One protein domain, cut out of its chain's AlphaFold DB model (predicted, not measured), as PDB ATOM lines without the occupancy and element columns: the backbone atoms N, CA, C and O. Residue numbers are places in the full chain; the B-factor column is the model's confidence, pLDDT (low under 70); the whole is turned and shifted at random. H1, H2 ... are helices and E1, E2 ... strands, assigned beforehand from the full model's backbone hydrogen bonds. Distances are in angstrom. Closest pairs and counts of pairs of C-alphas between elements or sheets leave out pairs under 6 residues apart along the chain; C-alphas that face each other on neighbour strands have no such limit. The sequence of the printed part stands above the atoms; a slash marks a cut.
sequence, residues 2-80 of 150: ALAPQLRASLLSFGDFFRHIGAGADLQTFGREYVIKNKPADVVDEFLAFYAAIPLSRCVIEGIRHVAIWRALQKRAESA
ATOM      1  N   ALA A   2     -19.119  33.472 -29.902       77.81
ATOM      2  CA  ALA A   2     -20.051  32.410 -30.297       77.81
ATOM      3  C   ALA A   2     -20.793  32.783 -31.597       77.81
ATOM      4  O   ALA A   2     -20.922  33.968 -31.914       77.81
ATOM      5  N   LEU A   3     -21.261  31.781 -32.350       82.38
ATOM      6  CA  LEU A   3     -21.953  31.968 -33.633       82.38
ATOM      7  C   LEU A   3     -23.380  32.513 -33.454       82.38
ATOM      8  O   LEU A   3     -23.780  33.444 -34.147       82.38
ATOM      9  N   ALA A   4     -24.132  31.970 -32.491       85.88
ATOM     10  CA  ALA A   4     -25.551  32.280 -32.313       85.88
ATOM     11  C   ALA A   4     -25.848  33.784 -32.096       85.88
ATOM     12  O   ALA A   4     -26.708  34.311 -32.806       85.88
ATOM     13  N   PRO A   5     -25.099  34.532 -31.252       84.94
ATOM     14  CA  PRO A   5     -25.324  35.971 -31.091       84.94
ATOM     15  C   PRO A   5     -25.138  36.778 -32.383       84.94
ATOM     16  O   PRO A   5     -25.908  37.696 -32.650       84.94
ATOM     17  N   GLN A   6     -24.158  36.419 -33.221       85.06
ATOM     18  CA  GLN A   6     -23.895  37.116 -34.490       85.06
ATOM     19  C   GLN A   6     -25.009  36.900 -35.515       85.06
ATOM     20  O   GLN A   6     -25.298  37.781 -36.319       85.06
ATOM     21  N   LEU A   7     -25.675  35.747 -35.451       85.75
ATOM     22  CA  LEU A   7     -26.816  35.420 -36.301       85.75
ATOM     23  C   LEU A   7     -28.158  35.915 -35.744       85.75
ATOM     24  O   LEU A   7     -29.184  35.734 -36.410       85.75
ATOM     25  N   ARG A   8     -28.161  36.536 -34.552       89.44
ATOM     26  CA  ARG A   8     -29.372  36.823 -33.761       89.44
ATOM     27  C   ARG A   8     -30.229  35.562 -33.604       89.44
ATOM     28  O   ARG A   8     -31.423  35.570 -33.885       89.44
ATOM     29  N   ALA A   9     -29.571  34.463 -33.248       90.75
ATOM     30  CA  ALA A   9     -30.148  33.133 -33.148       90.75
ATOM     31  C   ALA A   9     -30.073  32.611 -31.710       90.75
ATOM     32  O   ALA A   9     -29.149  32.945 -30.963       90.75
ATOM     33  N   SER A  10     -31.007  31.735 -31.361       93.44
ATOM     34  CA  SER A  10     -30.962  30.936 -30.137       93.44
ATOM     35  C   SER A  10     -29.864  29.871 -30.237       93.44
ATOM     36  O   SER A  10     -29.666  29.296 -31.305       93.44
ATOM     37  N   LEU A  11     -29.141  29.596 -29.149       93.25
ATOM     38  CA  LEU A  11     -28.172  28.494 -29.089       93.25
ATOM     39  C   LEU A  11     -28.794  27.307 -28.360       93.25
ATOM     40  O   LEU A  11     -29.223  27.450 -27.219       93.25
ATOM     41  N   LEU A  12     -28.807  26.145 -29.006       94.75
ATOM     42  CA  LEU A  12     -29.250  24.885 -28.420       94.75
ATOM     43  C   LEU A  12     -28.080  23.898 -28.481       94.75
ATOM     44  O   LEU A  12     -27.384  23.824 -29.497       94.75
ATOM     45  N   SER A  13     -27.848  23.135 -27.416       93.88
ATOM     46  CA  SER A  13     -26.667  22.274 -27.306       93.88
ATOM     47  C   SER A  13     -27.060  20.857 -26.924       93.88
ATOM     48  O   SER A  13     -27.551  20.617 -25.821       93.88
ATOM     49  N   PHE A  14     -26.782  19.881 -27.797       90.88
ATOM     50  CA  PHE A  14     -26.952  18.464 -27.440       90.88
ATOM     51  C   PHE A  14     -26.105  18.091 -26.221       90.88
ATOM     52  O   PHE A  14     -26.501  17.256 -25.416       90.88
ATOM     53  N   GLY A  15     -24.952  18.742 -26.049       89.00
ATOM     54  CA  GLY A  15     -24.107  18.528 -24.882       89.00
ATOM     55  C   GLY A  15     -24.747  18.999 -23.574       89.00
ATOM     56  O   GLY A  15     -24.506  18.368 -22.550       89.00
ATOM     57  N   ASP A  16     -25.520  20.091 -23.585       90.81
ATOM     58  CA  ASP A  16     -26.287  20.539 -22.410       90.81
ATOM     59  C   ASP A  16     -27.479  19.611 -22.156       90.81
ATOM     60  O   ASP A  16     -27.663  19.160 -21.027       90.81
ATOM     61  N   PHE A  17     -28.224  19.263 -23.210       92.56
ATOM     62  CA  PHE A  17     -29.349  18.329 -23.139       92.56
ATOM     63  C   PHE A  17     -28.939  16.981 -22.530       92.56
ATOM     64  O   PHE A  17     -29.485  16.573 -21.508       92.56
ATOM     65  N   PHE A  18     -27.915  16.320 -23.081       89.31
ATOM     66  CA  PHE A  18     -27.450  15.030 -22.566       89.31
ATOM     67  C   PHE A  18     -26.873  15.129 -21.147       89.31
ATOM     68  O   PHE A  18     -27.019  14.190 -20.370       89.31
ATOM     69  N   ARG A  19     -26.258  16.263 -20.769       87.69
ATOM     70  CA  ARG A  19     -25.815  16.491 -19.382       87.69
ATOM     71  C   ARG A  19     -26.992  16.583 -18.418       87.69
ATOM     72  O   ARG A  19     -26.876  16.098 -17.298       87.69
ATOM     73  N   HIS A  20     -28.092  17.196 -18.848       89.69
ATOM     74  CA  HIS A  20     -29.299  17.322 -18.042       89.69
ATOM     75  C   HIS A  20     -29.957  15.960 -17.799       89.69
ATOM     76  O   HIS A  20     -30.214  15.606 -16.652       89.69
ATOM     77  N   ILE A  21     -30.171  15.170 -18.855       89.88
ATOM     78  CA  ILE A  21     -30.881  13.886 -18.735       89.88
ATOM     79  C   ILE A  21     -29.989  12.731 -18.243       89.88
ATOM     80  O   ILE A  21     -30.498  11.739 -17.734       89.88
ATOM     81  N   GLY A  22     -28.662  12.846 -18.378       83.62
ATOM     82  CA  GLY A  22     -27.702  11.788 -18.039       83.62
ATOM     83  C   GLY A  22     -27.205  11.771 -16.586       83.62
ATOM     84  O   GLY A  22     -26.426  10.888 -16.242       83.62
ATOM     85  N   ALA A  23     -27.598  12.739 -15.747       75.56
ATOM     86  CA  ALA A  23     -27.349  12.783 -14.293       75.56
ATOM     87  C   ALA A  23     -25.924  12.386 -13.813       75.56
ATOM     88  O   ALA A  23     -25.766  11.737 -12.782       75.56
ATOM     89  N   GLY A  24     -24.872  12.784 -14.539       66.69
ATOM     90  CA  GLY A  24     -23.473  12.513 -14.163       66.69
ATOM     91  C   GLY A  24     -22.828  11.290 -14.829       66.69
ATOM     92  O   GLY A  24     -21.665  11.001 -14.553       66.69
ATOM     93  N   ALA A  25     -23.535  10.605 -15.732       75.06
ATOM     94  CA  ALA A  25     -22.940   9.596 -16.606       75.06
ATOM     95  C   ALA A  25     -21.876  10.201 -17.544       75.06
ATOM     96  O   ALA A  25     -21.902  11.393 -17.867       75.06
ATOM     97  N   ASP A  26     -20.955   9.358 -18.028       78.75
ATOM     98  CA  ASP A  26     -20.042   9.747 -19.103       78.75
ATOM     99  C   ASP A  26     -20.851  10.171 -20.337       78.75
ATOM    100  O   ASP A  26     -21.556   9.368 -20.952       78.75
ATOM    101  N   LEU A  27     -20.751  11.454 -20.689       74.44
ATOM    102  CA  LEU A  27     -21.605  12.092 -21.691       74.44
ATOM    103  C   LEU A  27     -21.489  11.431 -23.068       74.44
ATOM    104  O   LEU A  27     -22.451  11.412 -23.833       74.44
ATOM    105  N   GLN A  28     -20.301  10.919 -23.390       70.44
ATOM    106  CA  GLN A  28     -20.027  10.303 -24.683       70.44
ATOM    107  C   GLN A  28     -20.706   8.940 -24.783       70.44
ATOM    108  O   GLN A  28     -21.437   8.685 -25.741       70.44
ATOM    109  N   THR A  29     -20.510   8.099 -23.769       74.00
ATOM    110  CA  THR A  29     -21.122   6.770 -23.687       74.00
ATOM    111  C   THR A  29     -22.640   6.885 -23.612       74.00
ATOM    112  O   THR A  29     -23.348   6.281 -24.418       74.00
ATOM    113  N   PHE A  30     -23.138   7.742 -22.719       79.50
ATOM    114  CA  PHE A  30     -24.568   7.959 -22.541       79.50
ATOM    115  C   PHE A  30     -25.231   8.484 -23.818       79.50
ATOM    116  O   PHE A  30     -26.216   7.907 -24.264       79.50
ATOM    117  N   GLY A  31     -24.682   9.532 -24.446       76.94
ATOM    118  CA  GLY A  31     -25.266  10.112 -25.659       76.94
ATOM    119  C   GLY A  31     -25.348   9.109 -26.812       76.94
ATOM    120  O   GLY A  31     -26.378   9.022 -27.480       76.94
ATOM    121  N   ARG A  32     -24.301   8.295 -27.006       78.69
ATOM    122  CA  ARG A  32     -24.300   7.232 -28.020       78.69
ATOM    123  C   ARG A  32     -25.373   6.185 -27.735       78.69
ATOM    124  O   ARG A  32     -26.139   5.838 -28.629       78.69
ATOM    125  N   GLU A  33     -25.431   5.671 -26.509       83.19
ATOM    126  CA  GLU A  33     -26.440   4.677 -26.136       83.19
ATOM    127  C   GLU A  33     -27.858   5.225 -26.254       83.19
ATOM    128  O   GLU A  33     -28.750   4.514 -26.716       83.19
ATOM    129  N   TYR A  34     -28.057   6.486 -25.875       83.06
ATOM    130  CA  TYR A  34     -29.339   7.167 -25.968       83.06
ATOM    131  C   TYR A  34     -29.858   7.191 -27.402       83.06
ATOM    132  O   TYR A  34     -31.006   6.842 -27.659       83.06
ATOM    133  N   VAL A  35     -28.990   7.561 -28.346       82.75
ATOM    134  CA  VAL A  35     -29.336   7.626 -29.768       82.75
ATOM    135  C   VAL A  35     -29.526   6.234 -30.372       82.75
ATOM    136  O   VAL A  35     -30.365   6.076 -31.249       82.75
ATOM    137  N   ILE A  36     -28.796   5.214 -29.907       83.75
ATOM    138  CA  ILE A  36     -28.978   3.825 -30.372       83.75
ATOM    139  C   ILE A  36     -30.309   3.237 -29.881       83.75
ATOM    140  O   ILE A  36     -30.964   2.502 -30.617       83.75
ATOM    141  N   LYS A  37     -30.696   3.526 -28.633       87.75
ATOM    142  CA  LYS A  37     -31.893   2.956 -27.989       87.75
ATOM    143  C   LYS A  37     -33.195   3.621 -28.439       87.75
ATOM    144  O   LYS A  37     -34.246   2.995 -28.348       87.75
ATOM    145  N   ASN A  38     -33.130   4.858 -28.926       90.12
ATOM    146  CA  ASN A  38     -34.298   5.647 -29.309       90.12
ATOM    147  C   ASN A  38     -34.330   5.907 -30.817       90.12
ATOM    148  O   ASN A  38     -33.298   5.933 -31.487       90.12
ATOM    149  N   LYS A  39     -35.518   6.148 -31.380       93.12
ATOM    150  CA  LYS A  39     -35.591   6.572 -32.783       93.12
ATOM    151  C   LYS A  39     -35.035   7.997 -32.897       93.12
ATOM    152  O   LYS A  39     -35.347   8.834 -32.052       93.12
ATOM    153  N   PRO A  40     -34.291   8.337 -33.969       92.00
ATOM    154  CA  PRO A  40     -33.736   9.682 -34.144       92.00
ATOM    155  C   PRO A  40     -34.777  10.808 -34.078       92.00
ATOM    156  O   PRO A  40     -34.465  11.896 -33.612       92.00
ATOM    157  N   ALA A  41     -36.008  10.554 -34.535       94.75
ATOM    158  CA  ALA A  41     -37.103  11.516 -34.429       94.75
ATOM    159  C   ALA A  41     -37.450  11.808 -32.961       94.75
ATOM    160  O   ALA A  41     -37.439  12.975 -32.574       94.75
ATOM    161  N   ASP A  42     -37.648  10.769 -32.151       95.69
ATOM    162  CA  ASP A  42     -38.004  10.882 -30.733       95.69
ATOM    163  C   ASP A  42     -36.921  11.659 -29.960       95.69
ATOM    164  O   ASP A  42     -37.225  12.619 -29.258       95.69
ATOM    165  N   VAL A  43     -35.638  11.361 -30.210       93.88
ATOM    166  CA  VAL A  43     -34.510  12.112 -29.617       93.88
ATOM    167  C   VAL A  43     -34.581  13.603 -29.962       93.88
ATOM    168  O   VAL A  43     -34.331  14.455 -29.110       93.88
ATOM    169  N   VAL A  44     -34.912  13.942 -31.211       95.44
ATOM    170  CA  VAL A  44     -35.060  15.343 -31.621       95.44
ATOM    171  C   VAL A  44     -36.309  15.974 -30.999       95.44
ATOM    172  O   VAL A  44     -36.270  17.152 -30.666       95.44
ATOM    173  N   ASP A  45     -37.420  15.244 -30.840       95.44
ATOM    174  CA  ASP A  45     -38.623  15.752 -30.149       95.44
ATOM    175  C   ASP A  45     -38.310  16.130 -28.709       95.44
ATOM    176  O   ASP A  45     -38.590  17.250 -28.295       95.44
ATOM    177  N   GLU A  46     -37.649  15.243 -27.978       95.94
ATOM    178  CA  GLU A  46     -37.262  15.498 -26.596       95.94
ATOM    179  C   GLU A  46     -36.243  16.633 -26.476       95.94
ATOM    180  O   GLU A  46     -36.364  17.487 -25.597       95.94
ATOM    181  N   PHE A  47     -35.270  16.688 -27.389       95.62
ATOM    182  CA  PHE A  47     -34.300  17.778 -27.452       95.62
ATOM    183  C   PHE A  47     -34.978  19.138 -27.662       95.62
ATOM    184  O   PHE A  47     -34.649  20.108 -26.980       95.62
ATOM    185  N   LEU A  48     -35.931  19.232 -28.593       94.56
ATOM    186  CA  LEU A  48     -36.658  20.478 -28.842       94.56
ATOM    187  C   LEU A  48     -37.622  20.807 -27.696       94.56
ATOM    188  O   LEU A  48     -37.740  21.974 -27.327       94.56
ATOM    189  N   ALA A  49     -38.252  19.797 -27.088       95.00
ATOM    190  CA  ALA A  49     -39.105  19.965 -25.916       95.00
ATOM    191  C   ALA A  49     -38.321  20.507 -24.710       95.00
ATOM    192  O   ALA A  49     -38.805  21.399 -24.013       95.00
ATOM    193  N   PHE A  50     -37.081  20.051 -24.509       95.00
ATOM    194  CA  PHE A  50     -36.177  20.584 -23.484       95.00
ATOM    195  C   PHE A  50     -35.924  22.095 -23.646       95.00
ATOM    196  O   PHE A  50     -35.751  22.808 -22.657       95.00
ATOM    197  N   TYR A  51     -35.973  22.608 -24.879       95.00
ATOM    198  CA  TYR A  51     -35.813  24.029 -25.202       95.00
ATOM    199  C   TYR A  51     -37.130  24.743 -25.560       95.00
ATOM    200  O   TYR A  51     -37.089  25.836 -26.123       95.00
ATOM    201  N   ALA A  52     -38.297  24.186 -25.214       91.56
ATOM    202  CA  ALA A  52     -39.601  24.703 -25.653       91.56
ATOM    203  C   ALA A  52     -39.892  26.160 -25.233       91.56
ATOM    204  O   ALA A  52     -40.661  26.852 -25.895       91.56
ATOM    205  N   ALA A  53     -39.269  26.644 -24.155       89.06
ATOM    206  CA  ALA A  53     -39.407  28.030 -23.698       89.06
ATOM    207  C   ALA A  53     -38.611  29.047 -24.546       89.06
ATOM    208  O   ALA A  53     -38.750  30.255 -24.350       89.06
ATOM    209  N   ILE A  54     -37.755  28.585 -25.462       87.81
ATOM    210  CA  ILE A  54     -36.883  29.432 -26.276       87.81
ATOM    211  C   ILE A  54     -37.509  29.630 -27.663       87.81
ATOM    212  O   ILE A  54     -37.873  28.651 -28.309       87.81
ATOM    213  N   PRO A  55     -37.581  30.867 -28.194       85.69
ATOM    214  CA  PRO A  55     -37.990  31.091 -29.576       85.69
ATOM    215  C   PRO A  55     -37.080  30.343 -30.564       85.69
ATOM    216  O   PRO A  55     -35.866  30.572 -30.606       85.69
ATOM    217  N   LEU A  56     -37.673  29.466 -31.380       85.06
ATOM    218  CA  LEU A  56     -36.955  28.606 -32.334       85.06
ATOM    219  C   LEU A  56     -36.994  29.112 -33.784       85.06
ATOM    220  O   LEU A  56     -36.555  28.408 -34.687       85.06
ATOM    221  N   SER A  57     -37.471  30.339 -34.023       85.88
ATOM    222  CA  SER A  57     -37.555  30.933 -35.370       85.88
ATOM    223  C   SER A  57     -36.197  31.041 -36.076       85.88
ATOM    224  O   SER A  57     -36.128  31.008 -37.303       85.88
ATOM    225  N   ARG A  58     -35.103  31.143 -35.311       89.44
ATOM    226  CA  ARG A  58     -33.730  30.983 -35.795       89.44
ATOM    227  C   ARG A  58     -32.857  30.409 -34.689       89.44
ATOM    228  O   ARG A  58     -32.683  31.038 -33.646       89.44
ATOM    229  N   CYS A  59     -32.261  29.249 -34.934       92.75
ATOM    230  CA  CYS A  59     -31.413  28.577 -33.961       92.75
ATOM    231  C   CYS A  59     -30.087  28.095 -34.560       92.75
ATOM    232  O   CYS A  59     -29.974  27.813 -35.751       92.75
ATOM    233  N   VAL A  60     -29.076  28.011 -33.701       93.56
ATOM    234  CA  VAL A  60     -27.830  27.283 -33.927       93.56
ATOM    235  C   VAL A  60     -27.865  26.077 -33.003       93.56
ATOM    236  O   VAL A  60     -27.941  26.240 -31.785       93.56
ATOM    237  N   ILE A  61     -27.806  24.882 -33.582       94.62
ATOM    238  CA  ILE A  61     -27.750  23.627 -32.833       94.62
ATOM    239  C   ILE A  61     -26.311  23.123 -32.865       94.62
ATOM    240  O   ILE A  61     -25.766  22.851 -33.934       94.62
ATOM    241  N   GLU A  62     -25.680  23.005 -31.700       92.00
ATOM    242  CA  GLU A  62     -24.320  22.483 -31.576       92.00
ATOM    243  C   GLU A  62     -24.290  21.070 -30.977       92.00
ATOM    244  O   GLU A  62     -25.209  20.620 -30.291       92.00
ATOM    245  N   GLY A  63     -23.186  20.362 -31.224       89.00
ATOM    246  CA  GLY A  63     -22.956  19.044 -30.633       89.00
ATOM    247  C   GLY A  63     -23.626  17.883 -31.368       89.00
ATOM    248  O   GLY A  63     -23.723  16.804 -30.795       89.00
ATOM    249  N   ILE A  64     -24.041  18.061 -32.625       90.75
ATOM    250  CA  ILE A  64     -24.518  16.951 -33.462       90.75
ATOM    251  C   ILE A  64     -23.358  15.961 -33.678       90.75
ATOM    252  O   ILE A  64     -22.229  16.358 -33.989       90.75
ATOM    253  N   ARG A  65     -23.626  14.672 -33.441       86.56
ATOM    254  CA  ARG A  65     -22.648  13.569 -33.544       86.56
ATOM    255  C   ARG A  65     -23.111  12.402 -34.413       86.56
ATOM    256  O   ARG A  65     -22.296  11.546 -34.724       86.56
ATOM    257  N   HIS A  66     -24.376  12.413 -34.834       87.44
ATOM    258  CA  HIS A  66     -24.978  11.350 -35.630       87.44
ATOM    259  C   HIS A  66     -25.667  11.921 -36.866       87.44
ATOM    260  O   HIS A  66     -26.454  12.871 -36.759       87.44
ATOM    261  N   VAL A  67     -25.429  11.322 -38.033       90.00
ATOM    262  CA  VAL A  67     -26.040  11.782 -39.294       90.00
ATOM    263  C   VAL A  67     -27.556  11.573 -39.286       90.00
ATOM    264  O   VAL A  67     -28.308  12.366 -39.851       90.00
ATOM    265  N   ALA A  68     -28.033  10.544 -38.585       90.50
ATOM    266  CA  ALA A  68     -29.459  10.281 -38.432       90.50
ATOM    267  C   ALA A  68     -30.181  11.398 -37.655       90.50
ATOM    268  O   ALA A  68     -31.296  11.773 -38.018       90.50
ATOM    269  N   ILE A  69     -29.527  11.972 -36.638       93.12
ATOM    270  CA  ILE A  69     -30.047  13.119 -35.878       93.12
ATOM    271  C   ILE A  69     -30.105  14.362 -36.766       93.12
ATOM    272  O   ILE A  69     -31.123  15.049 -36.786       93.12
ATOM    273  N   TRP A  70     -29.056  14.615 -37.559       94.62
ATOM    274  CA  TRP A  70     -29.073  15.694 -38.550       94.62
ATOM    275  C   TRP A  70     -30.255  15.561 -39.522       94.62
ATOM    276  O   TRP A  70     -31.033  16.497 -39.687       94.62
ATOM    277  N   ARG A  71     -30.452  14.375 -40.108       94.69
ATOM    278  CA  ARG A  71     -31.571  14.114 -41.029       94.69
ATOM    279  C   ARG A  71     -32.937  14.293 -40.365       94.69
ATOM    280  O   ARG A  71     -33.878  14.732 -41.019       94.69
ATOM    281  N   ALA A  72     -33.070  13.940 -39.087       95.25
ATOM    282  CA  ALA A  72     -34.304  14.154 -38.337       95.25
ATOM    283  C   ALA A  72     -34.573  15.649 -38.090       95.25
ATOM    284  O   ALA A  72     -35.701  16.095 -38.283       95.25
ATOM    285  N   LEU A  73     -33.541  16.431 -37.750       95.19
ATOM    286  CA  LEU A  73     -33.632  17.889 -37.617       95.19
ATOM    287  C   LEU A  73     -34.002  18.569 -38.939       95.19
ATOM    288  O   LEU A  73     -34.881  19.428 -38.962       95.19
ATOM    289  N   GLN A  74     -33.377  18.155 -40.043       95.12
ATOM    290  CA  GLN A  74     -33.620  18.728 -41.367       95.12
ATOM    291  C   GLN A  74     -35.090  18.613 -41.792       95.12
ATOM    292  O   GLN A  74     -35.621  19.527 -42.406       95.12
ATOM    293  N   LYS A  75     -35.784  17.531 -41.414       94.56
ATOM    294  CA  LYS A  75     -37.216  17.342 -41.711       94.56
ATOM    295  C   LYS A  75     -38.148  18.302 -40.962       94.56
ATOM    296  O   LYS A  75     -39.321  18.378 -41.308       94.56
ATOM    297  N   ARG A  76     -37.663  18.978 -39.916       90.00
ATOM    298  CA  ARG A  76     -38.464  19.856 -39.042       90.00
ATOM    299  C   ARG A  76     -38.246  21.337 -39.301       90.00
ATOM    300  O   ARG A  76     -39.028  22.155 -38.829       90.00
ATOM    301  N   ALA A  77     -37.179  21.681 -40.008       89.31
ATOM    302  CA  ALA A  77     -36.856  23.053 -40.343       89.31
ATOM    303  C   ALA A  77     -37.156  23.296 -41.821       89.31
ATOM    304  O   ALA A  77     -36.718  22.537 -42.678       89.31
ATOM    305  N   GLU A  78     -37.856  24.391 -42.119       86.25
ATOM    306  CA  GLU A  78     -38.067  24.849 -43.499       86.25
ATOM    307  C   GLU A  78     -36.728  25.133 -44.201       86.25
ATOM    308  O   GLU A  78     -36.560  24.886 -45.391       86.25
ATOM    309  N   SER A  79     -35.745  25.607 -43.430       89.00
ATOM    310  CA  SER A  79     -34.377  25.830 -43.875       89.00
ATOM    311  C   SER A  79     -33.409  25.384 -42.787       89.00
ATOM    312  O   SER A  79     -33.363  25.957 -41.697       89.00
ATOM    313  N   ALA A  80     -32.639  24.342 -43.085       93.06
ATOM    314  CA  ALA A  80     -31.614  23.796 -42.209       93.06
ATOM    315  C   ALA A  80     -30.311  23.663 -42.999       93.06
ATOM    316  O   ALA A  80     -30.319  23.214 -44.144       93.06
TER     317      ALA A  80
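This is residues 2 to 80 of the 150 residues of an uncharacterized protein of Chthoniobacterales bacterium (UniProt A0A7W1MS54). This is a small domain of two crossed pairs of helices, H3 packed on H2 and H5 packed on H4, with two short parallel strands, E1 and E2, side by side as a ribbon. The short helix H1 packs on the ribbon at one end of the longest axis, and H3 lies at the opposite end. The printed part has 79 residues, with five named helices and two named strands in the order H1 E1 H2 H3 H4 E2 H5, and is mostly helix. It is compact, with a radius of gyration of the C-alphas of 12.5 A, and spans 33 by 25 by 20 A.

From the first printed residues, H1, residues 3 to 6, comes closest to E1, residues 10 to 13, at the C-alphas of Ala 4 and Leu 11, 5.6 A apart. E1 and E2, residues 59 to 62, are parallel neighbours at 22 degrees; N 60 and O 10 are 2.8 A apart and N 12 and O 60 are 2.9 A apart, both within hydrogen-bond range. H2, residues 14 to 21, touches H3, residues 27 to 37, about perpendicular at 83 degrees, with the closest C-alphas, of Phe 18 and Gly 31, 6.2 A apart. H2 only just touches H4, residues 40 to 50, with 3 pairs of C-alphas within 8 A, the closest being Phe 17 and Phe 47 at 6.6 A; they are about perpendicular at 76 degrees. H3 and H4 are close but not clearly touching, with the C-alphas of Val 35 and Val 43 6.8 A apart. H4 touches H5, residues 67 to 74, at a steep tilt of 57 degrees, the same way, with the closest C-alphas, of Pro 40 and Ile 69, 5.3 A apart. E1, the helices H2, H3 and H4, and E2 form a strand-helix-strand unit, two parallel neighbour strands with helices between them along the chain. H1 and H3 are apart, as are H2 and H5. In H2, H3, H4 and H5 every O i to N i+4 pair is within hydrogen-bond range; H1 is too short for such a pair.

H1 begins at C-alpha 3, (-21.953, 31.968, -33.633), and is 5.6 A long from first to last C-alpha. E1 measures 10.1 A, H2 10.6 A, H3 15.1 A, H4 15.4 A and E2 9.7 A. H4 begins at C-alpha 40, (-33.736, 9.682, -34.144). H5, 10.5 A, ends at C-alpha 74, (-33.620, 18.728, -41.367).

The two C-alphas farthest apart, of Gln 6 and Lys 37, are 35.7 A apart. The printed part has no cut. No link is long; H4 to E2, with 8 residues between them, is short, and the others are tight. The mean pLDDT of the printed part is 88.4, and residue 24 is under 70.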